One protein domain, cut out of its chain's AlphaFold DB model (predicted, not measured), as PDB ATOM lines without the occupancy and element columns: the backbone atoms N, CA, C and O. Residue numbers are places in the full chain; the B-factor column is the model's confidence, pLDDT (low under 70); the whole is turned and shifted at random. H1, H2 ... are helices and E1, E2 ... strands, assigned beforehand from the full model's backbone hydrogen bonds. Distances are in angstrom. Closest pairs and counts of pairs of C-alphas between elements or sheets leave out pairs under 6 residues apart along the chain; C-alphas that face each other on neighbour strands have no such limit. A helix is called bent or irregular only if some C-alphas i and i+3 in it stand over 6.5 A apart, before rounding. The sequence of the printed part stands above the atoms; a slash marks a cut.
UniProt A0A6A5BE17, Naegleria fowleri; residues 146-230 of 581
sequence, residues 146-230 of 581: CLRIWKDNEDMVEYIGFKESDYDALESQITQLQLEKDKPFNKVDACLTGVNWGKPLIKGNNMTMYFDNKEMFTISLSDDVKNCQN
ATOM      1  N   CYS A 146     125.996 207.981 141.595       78.56
ATOM      2  CA  CYS A 146     125.498 206.856 142.354       78.56
ATOM      3  C   CYS A 146     124.056 206.562 141.944       78.56
ATOM      4  O   CYS A 146     123.287 207.463 141.607       78.56
ATOM      5  N   LEU A 147     123.706 205.283 141.961       82.56
ATOM      6  CA  LEU A 147     122.330 204.826 141.866       82.56
ATOM      7  C   LEU A 147     121.959 204.243 143.221       82.56
ATOM      8  O   LEU A 147     122.526 203.231 143.636       82.56
ATOM      9  N   ARG A 148     121.001 204.874 143.896       84.25
ATOM     10  CA  ARG A 148     120.460 204.387 145.164       84.25
ATOM     11  C   ARG A 148     119.101 203.768 144.942       84.25
ATOM     12  O   ARG A 148     118.188 204.419 144.435       84.25
ATOM     13  N   ILE A 149     118.974 202.510 145.340       82.88
ATOM     14  CA  ILE A 149     117.721 201.769 145.254       82.88
ATOM     15  C   ILE A 149     117.203 201.559 146.668       82.88
ATOM     16  O   ILE A 149     117.829 200.861 147.466       82.88
ATOM     17  N   TRP A 150     116.050 202.159 146.950       80.88
ATOM     18  CA  TRP A 150     115.319 201.971 148.196       80.88
ATOM     19  C   TRP A 150     114.380 200.776 148.063       80.88
ATOM     20  O   TRP A 150     113.570 200.698 147.134       80.88
ATOM     21  N   LYS A 151     114.507 199.833 148.989       81.06
ATOM     22  CA  LYS A 151     113.596 198.703 149.145       81.06
ATOM     23  C   LYS A 151     112.367 199.136 149.951       81.06
ATOM     24  O   LYS A 151     112.367 200.179 150.601       81.06
ATOM     25  N   ASP A 152     111.317 198.318 149.927       78.44
ATOM     26  CA  ASP A 152     110.067 198.614 150.644       78.44
ATOM     27  C   ASP A 152     110.238 198.593 152.179       78.44
ATOM     28  O   ASP A 152     109.437 199.182 152.893       78.44
ATOM     29  N   ASN A 153     111.301 197.960 152.686       72.88
ATOM     30  CA  ASN A 153     111.683 197.957 154.103       72.88
ATOM     31  C   ASN A 153     112.608 199.129 154.495       72.88
ATOM     32  O   ASN A 153     113.259 199.061 155.529       72.88
ATOM     33  N   GLU A 154     112.696 200.169 153.660       75.06
ATOM     34  CA  GLU A 154     113.568 201.343 153.829       75.06
ATOM     35  C   GLU A 154     115.082 201.077 153.772       75.06
ATOM     36  O   GLU A 154     115.874 202.012 153.915       75.06
ATOM     37  N   ASP A 155     115.512 199.848 153.484       75.06
ATOM     38  CA  ASP A 155     116.917 199.585 153.189       75.06
ATOM     39  C   ASP A 155     117.315 200.224 151.864       75.06
ATOM     40  O   ASP A 155     116.568 200.224 150.881       75.06
ATOM     41  N   MET A 156     118.551 200.704 151.819       81.19
ATOM     42  CA  MET A 156     119.125 201.335 150.645       81.19
ATOM     43  C   MET A 156     120.335 200.535 150.176       81.19
ATOM     44  O   MET A 156     121.187 200.149 150.975       81.19
ATOM     45  N   VAL A 157     120.396 200.280 148.871       79.88
ATOM     46  CA  VAL A 157     121.594 199.754 148.211       79.88
ATOM     47  C   VAL A 157     122.156 200.845 147.315       79.88
ATOM     48  O   VAL A 157     121.457 201.330 146.420       79.88
ATOM     49  N   GLU A 158     123.412 201.213 147.555       81.50
ATOM     50  CA  GLU A 158     124.135 202.203 146.764       81.50
ATOM     51  C   GLU A 158     125.073 201.510 145.777       81.50
ATOM     52  O   GLU A 158     125.948 200.728 146.150       81.50
ATOM     53  N   TYR A 159     124.902 201.827 144.498       77.94
ATOM     54  CA  TYR A 159     125.841 201.476 143.444       77.94
ATOM     55  C   TYR A 159     126.608 202.734 143.046       77.94
ATOM     56  O   TYR A 159     126.000 203.769 142.782       77.94
ATOM     57  N   ILE A 160     127.932 202.645 142.970       78.06
ATOM     58  CA  ILE A 160     128.821 203.758 142.612       78.06
ATOM     59  C   ILE A 160     129.631 203.431 141.353       78.06
ATOM     60  O   ILE A 160     129.764 202.270 140.969       78.06
ATOM     61  N   GLY A 161     130.214 204.457 140.729       71.50
ATOM     62  CA  GLY A 161     131.122 204.293 139.585       71.50
ATOM     63  C   GLY A 161     130.438 204.342 138.217       71.50
ATOM     64  O   GLY A 161     131.013 203.883 137.227       71.50
ATOM     65  N   PHE A 162     129.226 204.894 138.145       75.38
ATOM     66  CA  PHE A 162     128.565 205.151 136.868       75.38
ATOM     67  C   PHE A 162     129.228 206.316 136.131       75.38
ATOM     68  O   PHE A 162     129.700 207.279 136.739       75.38
ATOM     69  N   LYS A 163     129.239 206.240 134.798       77.06
ATOM     70  CA  LYS A 163     129.676 207.348 133.948       77.06
ATOM     71  C   LYS A 163     128.500 208.269 133.662       77.06
ATOM     72  O   LYS A 163     127.381 207.805 133.481       77.06
ATOM     73  N   GLU A 164     128.781 209.560 133.510       77.62
ATOM     74  CA  GLU A 164     127.786 210.572 133.121       77.62
ATOM     75  C   GLU A 164     127.031 210.174 131.844       77.62
ATOM     76  O   GLU A 164     125.816 210.303 131.767       77.62
ATOM     77  N   SER A 165     127.747 209.600 130.871       81.12
ATOM     78  CA  SER A 165     127.182 209.141 129.596       81.12
ATOM     79  C   SER A 165     126.165 208.005 129.722       81.12
ATOM     80  O   SER A 165     125.420 207.766 128.779       81.12
ATOM     81  N   ASP A 166     126.167 207.271 130.837       83.12
ATOM     82  CA  ASP A 166     125.238 206.163 131.063       83.12
ATOM     83  C   ASP A 166     123.894 206.643 131.648       83.12
ATOM     84  O   ASP A 166     122.950 205.855 131.689       83.12
ATOM     85  N   TYR A 167     123.783 207.913 132.074       83.12
ATOM     86  CA  TYR A 167     122.610 208.446 132.778       83.12
ATOM     87  C   TYR A 167     121.321 208.328 131.954       83.12
ATOM     88  O   TYR A 167     120.393 207.656 132.394       83.12
ATOM     89  N   ASP A 168     121.279 208.905 130.747       85.19
ATOM     90  CA  ASP A 168     120.052 208.958 129.931       85.19
ATOM     91  C   ASP A 168     119.524 207.552 129.593       85.19
ATOM     92  O   ASP A 168     118.319 207.293 129.592       85.19
ATOM     93  N   ALA A 169     120.441 206.612 129.334       87.06
ATOM     94  CA  ALA A 169     120.099 205.222 129.044       87.06
ATOM     95  C   ALA A 169     119.557 204.491 130.284       87.06
ATOM     96  O   ALA A 169     118.587 203.738 130.176       87.06
ATOM     97  N   LEU A 170     120.167 204.711 131.456       84.88
ATOM     98  CA  LEU A 170     119.719 204.125 132.720       84.88
ATOM     99  C   LEU A 170     118.371 204.694 133.162       84.88
ATOM    100  O   LEU A 170     117.490 203.917 133.515       84.88
ATOM    101  N   GLU A 171     118.194 206.014 133.107       84.88
ATOM    102  CA  GLU A 171     116.935 206.687 133.438       84.88
ATOM    103  C   GLU A 171     115.799 206.144 132.568       84.88
ATOM    104  O   GLU A 171     114.816 205.628 133.096       84.88
ATOM    105  N   SER A 172     115.977 206.134 131.242       84.00
ATOM    106  CA  SER A 172     114.964 205.621 130.316       84.00
ATOM    107  C   SER A 172     114.582 204.168 130.614       84.00
ATOM    108  O   SER A 172     113.393 203.837 130.662       84.00
ATOM    109  N   GLN A 173     115.569 203.301 130.861       84.06
ATOM    110  CA  GLN A 173     115.305 201.886 131.103       84.06
ATOM    111  C   GLN A 173     114.691 201.629 132.489       84.06
ATOM    112  O   GLN A 173     113.809 200.782 132.612       84.06
ATOM    113  N   ILE A 174     115.094 202.373 133.525       81.50
ATOM    114  CA  ILE A 174     114.500 202.276 134.866       81.50
ATOM    115  C   ILE A 174     113.060 202.782 134.842       81.50
ATOM    116  O   ILE A 174     112.179 202.083 135.339       81.50
ATOM    117  N   THR A 175     112.793 203.936 134.225       79.62
ATOM    118  CA  THR A 175     111.430 204.463 134.085       79.62
ATOM    119  C   THR A 175     110.542 203.480 133.328       79.62
ATOM    120  O   THR A 175     109.424 203.216 133.764       79.62
ATOM    121  N   GLN A 176     111.043 202.866 132.248       78.19
ATOM    122  CA  GLN A 176     110.307 201.842 131.504       78.19
ATOM    123  C   GLN A 176     109.965 200.618 132.367       78.19
ATOM    124  O   GLN A 176     108.845 200.119 132.300       78.19
ATOM    125  N   LEU A 177     110.908 200.136 133.178       75.56
ATOM    126  CA  LEU A 177     110.695 198.982 134.058       75.56
ATOM    127  C   LEU A 177     109.824 199.313 135.286       75.56
ATOM    128  O   LEU A 177     109.177 198.426 135.837       75.56
ATOM    129  N   GLN A 178     109.812 200.572 135.735       70.62
ATOM    130  CA  GLN A 178     109.054 201.029 136.908       70.62
ATOM    131  C   GLN A 178     107.669 201.600 136.577       70.62
ATOM    132  O   GLN A 178     106.868 201.790 137.495       70.62
ATOM    133  N   LEU A 179     107.349 201.797 135.294       55.78
ATOM    134  CA  LEU A 179     106.036 202.230 134.797       55.78
ATOM    135  C   LEU A 179     104.879 201.309 135.238       55.78
ATOM    136  O   LEU A 179     103.737 201.749 135.284       55.78
ATOM    137  N   GLU A 180     105.162 200.066 135.637       54.72
ATOM    138  CA  GLU A 180     104.164 199.142 136.200       54.72
ATOM    139  C   GLU A 180     103.842 199.388 137.691       54.72
ATOM    140  O   GLU A 180     102.917 198.772 138.218       54.72
ATOM    141  N   LYS A 181     104.598 200.244 138.400       60.84
ATOM    142  CA  LYS A 181     104.539 200.363 139.874       60.84
ATOM    143  C   LYS A 181     104.426 201.782 140.444       60.84
ATOM    144  O   LYS A 181     104.499 201.914 141.662       60.84
ATOM    145  N   ASP A 182     104.260 202.810 139.610       63.97
ATOM    146  CA  ASP A 182     104.096 204.214 140.044       63.97
ATOM    147  C   ASP A 182     105.196 204.692 141.025       63.97
ATOM    148  O   ASP A 182     104.946 205.386 142.008       63.97
ATOM    149  N   LYS A 183     106.448 204.254 140.799       69.50
ATOM    150  CA  LYS A 183     107.605 204.643 141.624       69.50
ATOM    151  C   LYS A 183     108.425 205.736 140.918       69.50
ATOM    152  O   LYS A 183     108.770 205.553 139.752       69.50
ATOM    153  N   PRO A 184     108.764 206.853 141.593       69.19
ATOM    154  CA  PRO A 184     109.497 207.954 140.974       69.19
ATOM    155  C   PRO A 184     111.002 207.661 140.860       69.19
ATOM    156  O   PRO A 184     111.636 207.230 141.826       69.19
ATOM    157  N   PHE A 185     111.588 207.972 139.700       77.00
ATOM    158  CA  PHE A 185     113.037 208.070 139.516       77.00
ATOM    159  C   PHE A 185     113.457 209.531 139.711       77.00
ATOM    160  O   PHE A 185     113.061 210.399 138.935       77.00
ATOM    161  N   ASN A 186     114.221 209.812 140.770       80.12
ATOM    162  CA  ASN A 186     114.577 211.175 141.158       80.12
ATOM    163  C   ASN A 186     116.071 211.426 140.967       80.12
ATOM    164  O   ASN A 186     116.903 210.722 141.541       80.12
ATOM    165  N   LYS A 187     116.401 212.498 140.246       83.81
ATOM    166  CA  LYS A 187     117.749 213.058 140.239       83.81
ATOM    167  C   LYS A 187     117.947 213.914 141.486       83.81
ATOM    168  O   LYS A 187     117.194 214.859 141.714       83.81
ATOM    169  N   VAL A 188     118.962 213.585 142.279       84.12
ATOM    170  CA  VAL A 188     119.354 214.352 143.467       84.12
ATOM    171  C   VAL A 188     120.753 214.900 143.233       84.12
ATOM    172  O   VAL A 188     121.688 214.139 142.987       84.12
ATOM    173  N   ASP A 189     120.889 216.221 143.287       84.25
ATOM    174  CA  ASP A 189     122.179 216.884 143.115       84.25
ATOM    175  C   ASP A 189     122.950 216.933 144.441       84.25
ATOM    176  O   ASP A 189     122.367 217.095 145.516       84.25
ATOM    177  N   ALA A 190     124.278 216.845 144.363       81.50
ATOM    178  CA  ALA A 190     125.154 217.009 145.518       81.50
ATOM    179  C   ALA A 190     125.371 218.497 145.861       81.50
ATOM    180  O   ALA A 190     125.488 219.360 144.984       81.50
ATOM    181  N   CYS A 191     125.462 218.802 147.151       80.94
ATOM    182  CA  CYS A 191     125.765 220.122 147.683       80.94
ATOM    183  C   CYS A 191     127.288 220.328 147.725       80.94
ATOM    184  O   CYS A 191     127.987 219.713 148.525       80.94
ATOM    185  N   LEU A 192     127.801 221.210 146.863       78.75
ATOM    186  CA  LEU A 192     129.239 221.500 146.733       78.75
ATOM    187  C   LEU A 192     129.643 222.864 147.319       78.75
ATOM    188  O   LEU A 192     130.775 223.302 147.149       78.75
ATOM    189  N   THR A 193     128.718 223.559 147.983       75.75
ATOM    190  CA  THR A 193     128.880 224.955 148.424       75.75
ATOM    191  C   THR A 193     129.658 225.108 149.734       75.75
ATOM    192  O   THR A 193     129.847 226.229 150.191       75.75
ATOM    193  N   GLY A 194     130.106 224.009 150.355       74.75
ATOM    194  CA  GLY A 194     130.850 224.047 151.623       74.75
ATOM    195  C   GLY A 194     130.016 224.477 152.837       74.75
ATOM    196  O   GLY A 194     130.577 224.776 153.887       74.75
ATOM    197  N   VAL A 195     128.687 224.509 152.702       84.56
ATOM    198  CA  VAL A 195     127.752 224.896 153.766       84.56
ATOM    199  C   VAL A 195     127.766 223.869 154.901       84.56
ATOM    200  O   VAL A 195     127.755 222.662 154.667       84.56
ATOM    201  N   ASN A 196     127.771 224.357 156.144       86.44
ATOM    202  CA  ASN A 196     127.873 223.548 157.362       86.44
ATOM    203  C   ASN A 196     126.546 223.390 158.131       86.44
ATOM    204  O   ASN A 196     126.556 222.897 159.256       86.44
ATOM    205  N   TRP A 197     125.413 223.786 157.546       89.62
ATOM    206  CA  TRP A 197     124.072 223.571 158.099       89.62
ATOM    207  C   TRP A 197     123.154 222.887 157.081       89.62
ATOM    208  O   TRP A 197     123.307 223.041 155.872       89.62
ATOM    209  N   GLY A 198     122.166 222.145 157.571       91.31
ATOM    210  CA  GLY A 198     121.229 221.419 156.725       91.31
ATOM    211  C   GLY A 198     120.130 220.744 157.532       91.31
ATOM    212  O   GLY A 198     120.112 220.808 158.761       91.31
ATOM    213  N   LYS A 199     119.202 220.100 156.829       91.88
ATOM    214  CA  LYS A 199     118.117 219.320 157.424       91.88
ATOM    215  C   LYS A 199     118.467 217.830 157.356       91.88
ATOM    216  O   LYS A 199     118.667 217.334 156.244       91.88
ATOM    217  N   PRO A 200     118.546 217.120 158.493       92.56
ATOM    218  CA  PRO A 200     118.690 215.671 158.499       92.56
ATOM    219  C   PRO A 200     117.397 215.002 158.034       92.56
ATOM    220  O   PRO A 200     116.297 215.389 158.427       92.56
ATOM    221  N   LEU A 201     117.547 213.958 157.231       90.50
ATOM    222  CA  LEU A 201     116.494 213.027 156.865       90.50
ATOM    223  C   LEU A 201     116.989 211.617 157.175       90.50
ATOM    224  O   LEU A 201     117.951 211.148 156.570       90.50
ATOM    225  N   ILE A 202     116.330 210.947 158.118       87.88
ATOM    226  CA  ILE A 202     116.642 209.563 158.479       87.88
ATOM    227  C   ILE A 202     115.636 208.650 157.777       87.88
ATOM    228  O   ILE A 202     114.431 208.809 157.967       87.88
ATOM    229  N   LYS A 203     116.133 207.709 156.971       83.94
ATOM    230  CA  LYS A 203     115.342 206.678 156.281       83.94
ATOM    231  C   LYS A 203     116.043 205.333 156.408       83.94
ATOM    232  O   LYS A 203     117.209 205.217 156.017       83.94
ATOM    233  N   GLY A 204     115.348 204.337 156.959       81.44
ATOM    234  CA  GLY A 204     115.957 203.060 157.319       81.44
ATOM    235  C   GLY A 204     117.228 203.260 158.149       81.44
ATOM    236  O   GLY A 204     117.226 203.945 159.173       81.44
ATOM    237  N   ASN A 205     118.333 202.699 157.667       82.00
ATOM    238  CA  ASN A 205     119.639 202.778 158.314       82.00
ATOM    239  C   ASN A 205     120.446 204.057 157.999       82.00
ATOM    240  O   ASN A 205     121.525 204.263 158.545       82.00
ATOM    241  N   ASN A 206     119.969 204.916 157.101       86.69
ATOM    242  CA  ASN A 206     120.764 206.025 156.582       86.69
ATOM    243  C   ASN A 206     120.266 207.367 157.114       86.69
ATOM    244  O   ASN A 206     119.068 207.655 157.081       86.69
ATOM    245  N   MET A 207     121.199 208.213 157.550       90.81
ATOM    246  CA  MET A 207     120.947 209.628 157.807       90.81
ATOM    247  C   MET A 207     121.573 210.464 156.695       90.81
ATOM    248  O   MET A 207     122.795 210.497 156.558       90.81
ATOM    249  N   THR A 208     120.742 211.177 155.941       91.12
ATOM    250  CA  THR A 208     121.176 212.062 154.858       91.12
ATOM    251  C   THR A 208     120.948 213.519 155.240       91.12
ATOM    252  O   THR A 208     119.849 213.897 155.645       91.12
ATOM    253  N   MET A 209     121.976 214.353 155.101       93.00
ATOM    254  CA  MET A 209     121.880 215.799 155.314       93.00
ATOM    255  C   MET A 209     121.578 216.519 154.004       93.00
ATOM    256  O   MET A 209     122.277 216.314 153.013       93.00
ATOM    257  N   TYR A 210     120.579 217.404 154.016       92.56
ATOM    258  CA  TYR A 210     120.186 218.206 152.857       92.56
ATOM    259  C   TYR A 210     120.345 219.708 153.094       92.56
ATOM    260  O   TYR A 210     119.967 220.226 154.145       92.56
ATOM    261  N   PHE A 211     120.799 220.427 152.071       92.75
ATOM    262  CA  PHE A 211     120.755 221.885 151.996       92.75
ATOM    263  C   PHE A 211     120.176 222.292 150.639       92.75
ATOM    264  O   PHE A 211     120.686 221.871 149.608       92.75
ATOM    265  N   ASP A 212     119.091 223.072 150.638       90.06
ATOM    266  CA  ASP A 212     118.410 223.524 149.410       90.06
ATOM    267  C   ASP A 212     118.069 222.373 148.432       90.06
ATOM    268  O   ASP A 212     118.391 222.404 147.248       90.06
ATOM    269  N   ASN A 213     117.482 221.291 148.967       87.38
ATOM    270  CA  ASN A 213     117.174 220.035 148.258       87.38
ATOM    271  C   ASN A 213     118.378 219.306 147.634       87.38
ATOM    272  O   ASN A 213     118.194 218.309 146.936       87.38
ATOM    273  N   LYS A 214     119.604 219.750 147.918       87.88
ATOM    274  CA  LYS A 214     120.840 219.079 147.517       87.88
ATOM    275  C   LYS A 214     121.394 218.266 148.667       87.88
ATOM    276  O   LYS A 214     121.393 218.705 149.817       87.88
ATOM    277  N   GLU A 215     121.875 217.076 148.355       88.50
ATOM    278  CA  GLU A 215     122.462 216.180 149.338       88.50
ATOM    279  C   GLU A 215     123.876 216.631 149.705       88.50
ATOM    280  O   GLU A 215     124.730 216.782 148.839       88.50
ATOM    281  N   MET A 216     124.142 216.820 150.993       88.44
ATOM    282  CA  MET A 216     125.480 217.123 151.498       88.44
ATOM    283  C   MET A 216     126.288 215.847 151.729       88.44
ATOM    284  O   MET A 216     127.366 215.678 151.167       88.44
ATOM    285  N   PHE A 217     125.773 214.961 152.578       87.38
ATOM    286  CA  PHE A 217     126.396 213.685 152.907       87.38
ATOM    287  C   PHE A 217     125.353 212.708 153.448       87.38
ATOM    288  O   PHE A 217     124.316 213.119 153.972       87.38
ATOM    289  N   THR A 218     125.666 211.417 153.358       87.69
ATOM    290  CA  THR A 218     124.891 210.323 153.946       87.69
ATOM    291  C   THR A 218     125.790 209.523 154.886       87.69
ATOM    292  O   THR A 218     126.947 209.274 154.555       87.69
ATOM    293  N   ILE A 219     125.273 209.153 156.058       88.88
ATOM    294  CA  ILE A 219     125.947 208.309 157.055       88.88
ATOM    295  C   ILE A 219     125.118 207.043 157.261       88.88
ATOM    296  O   ILE A 219     123.906 207.146 157.485       88.88
ATOM    297  N   SER A 220     125.767 205.876 157.249       86.25
ATOM    298  CA  SER A 220     125.142 204.621 157.667       86.25
ATOM    299  C   SER A 220     125.158 204.534 159.193       86.25
ATOM    300  O   SER A 220     126.203 204.389 159.828       86.25
ATOM    301  N   LEU A 221     123.988 204.646 159.820       86.00
ATOM    302  CA  LEU A 221     123.864 204.721 161.273       86.00
ATOM    303  C   LEU A 221     124.299 203.418 161.954       86.00
ATOM    304  O   LEU A 221     124.982 203.466 162.970       86.00
ATOM    305  N   SER A 222     123.935 202.247 161.429       77.88
ATOM    306  CA  SER A 222     124.338 200.978 162.043       77.88
ATOM    307  C   SER A 222     125.778 200.599 161.751       77.88
ATOM    308  O   SER A 222     126.405 199.930 162.580       77.88
ATOM    309  N   ASP A 223     126.271 200.939 160.563       79.19
ATOM    310  CA  ASP A 223     127.536 200.401 160.077       79.19
ATOM    311  C   ASP A 223     128.695 201.297 160.471       79.19
ATOM    312  O   ASP A 223     129.725 200.758 160.872       79.19
ATOM    313  N   ASP A 224     128.494 202.619 160.456       82.25
ATOM    314  CA  ASP A 224     129.548 203.605 160.685       82.25
ATOM    315  C   ASP A 224     129.576 204.113 162.135       82.25
ATOM    316  O   ASP A 224     130.654 204.355 162.686       82.25
ATOM    317  N   VAL A 225     128.410 204.267 162.778       86.06
ATOM    318  CA  VAL A 225     128.290 204.906 164.100       86.06
ATOM    319  C   VAL A 225     128.384 203.865 165.223       86.06
ATOM    320  O   VAL A 225     127.575 202.943 165.327       86.06
ATOM    321  N   LYS A 226     129.372 204.027 166.112       83.31
ATOM    322  CA  LYS A 226     129.538 203.193 167.319       83.31
ATOM    323  C   LYS A 226     128.881 203.789 168.559       83.31
ATOM    324  O   LYS A 226     128.537 203.053 169.483       83.31
ATOM    325  N   ASN A 227     128.753 205.111 168.611       86.19
ATOM    326  CA  ASN A 227     128.140 205.801 169.732       86.19
ATOM    327  C   ASN A 227     127.395 207.047 169.251       86.19
ATOM    328  O   ASN A 227     127.907 207.800 168.427       86.19
ATOM    329  N   CYS A 228     126.196 207.257 169.779       89.12
ATOM    330  CA  CYS A 228     125.433 208.485 169.601       89.12
ATOM    331  C   CYS A 228     125.179 209.094 170.980       89.12
ATOM    332  O   CYS A 228     124.684 208.402 171.869       89.12
ATOM    333  N   GLN A 229     125.531 210.365 171.163       89.56
ATOM    334  CA  GLN A 229     125.362 211.080 172.422       89.56
ATOM    335  C   GLN A 229     124.509 212.336 172.228       89.56
ATOM    336  O   GLN A 229     124.820 213.189 171.401       89.56
ATOM    337  N   ASN A 230     123.478 212.477 173.057       89.12
ATOM    338  CA  ASN A 230     122.712 213.713 173.206       89.12
ATOM    339  C   ASN A 230     123.310 214.570 174.334       89.12
ATOM    340  O   ASN A 230     123.467 214.094 175.462       89.12
TER     341      ASN A 230
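Overview. This is residues 146 to 230 of the 581 residues of a protein of Naegleria fowleri (UniProt A0A6A5BE17). What does the model look like? It is a loose row of parts: helix H1 at one end, the two-stranded hairpin E1 and E2 in the middle, then a three-stranded antiparallel sheet, E3 - E4 - E5, with the short helix H2 at its edge and strand E6, residues 225 to 230, sticking out at the other end. A stretch of 20 residues with no named element, 179 to 198, leads from H1 to the three-stranded sheet. What is it made of, and how large is it? The 85 printed residues hold two named helices and six named strands, in the order E1 E2 H1 E3 E4 E5 H2 E6, of mixed class. The whole is loose, with a radius of gyration of the C-alphas of 14.9 A and spans of 45 by 31 by 23 A.

Along the chain. Where does the first half lie? Strand E1 is residues 146 to 150, beginning at C-alpha 146 (125.498, 206.856, 142.354), and strand E2 is residues 156 to 162, 17.1 A long. Helix H1, residues 164 to 178, is 21.4 A long and begins at C-alpha 164 (127.786, 210.572, 133.121). Where does the rest lie? Strands E3, residues 199 to 203, E4, residues 206 to 211, and E5, residues 214 to 220, measure 13.0 A, 16.5 A and 18.2 A. Helix H2 is residues 221 to 224, and strand E6, residues 225 to 230, is 13.8 A long and ends at C-alpha 230 (122.712, 213.713, 173.206).

Arrangement. How do the strands pair? E1 and E2 form an antiparallel hairpin at 161 degrees, with N 147 and O 159 2.9 A apart, within hydrogen-bond range. E3, E4 and E5 form a meander, each strand the antiparallel neighbour of the one before; N 201 and O 208 are 2.8 A apart, and N 216 and O 209 2.8 A. E6 pairs with no named strand. How do the other parts stand? The closest C-alphas of E2 and E4, those of Met 156 and Asn 206, are 7.7 A apart. H1 is not on the three-stranded sheet, and H2 only grazes it with residues 221 to 224. How are the helices' backbones formed? H1 is irregular, with C-alphas 165 and 168 7.1 A apart, and has 9 of 11 O i to N i+4 pairs within hydrogen-bond range; H2 is too short for such a pair.

Size, cuts and confidence. How far does it reach? The two C-alphas farthest apart, those of Gln 176 and Asn 230, are 45.1 A apart; without residues 176 to 182 and 225 to 230, which stand free, the body spans 34 by 31 by 22 A. Is it unbroken and confident? The printed part has no cut, and the link from H1 to E3 is long. Residues 179 to 184 have pLDDT under 70.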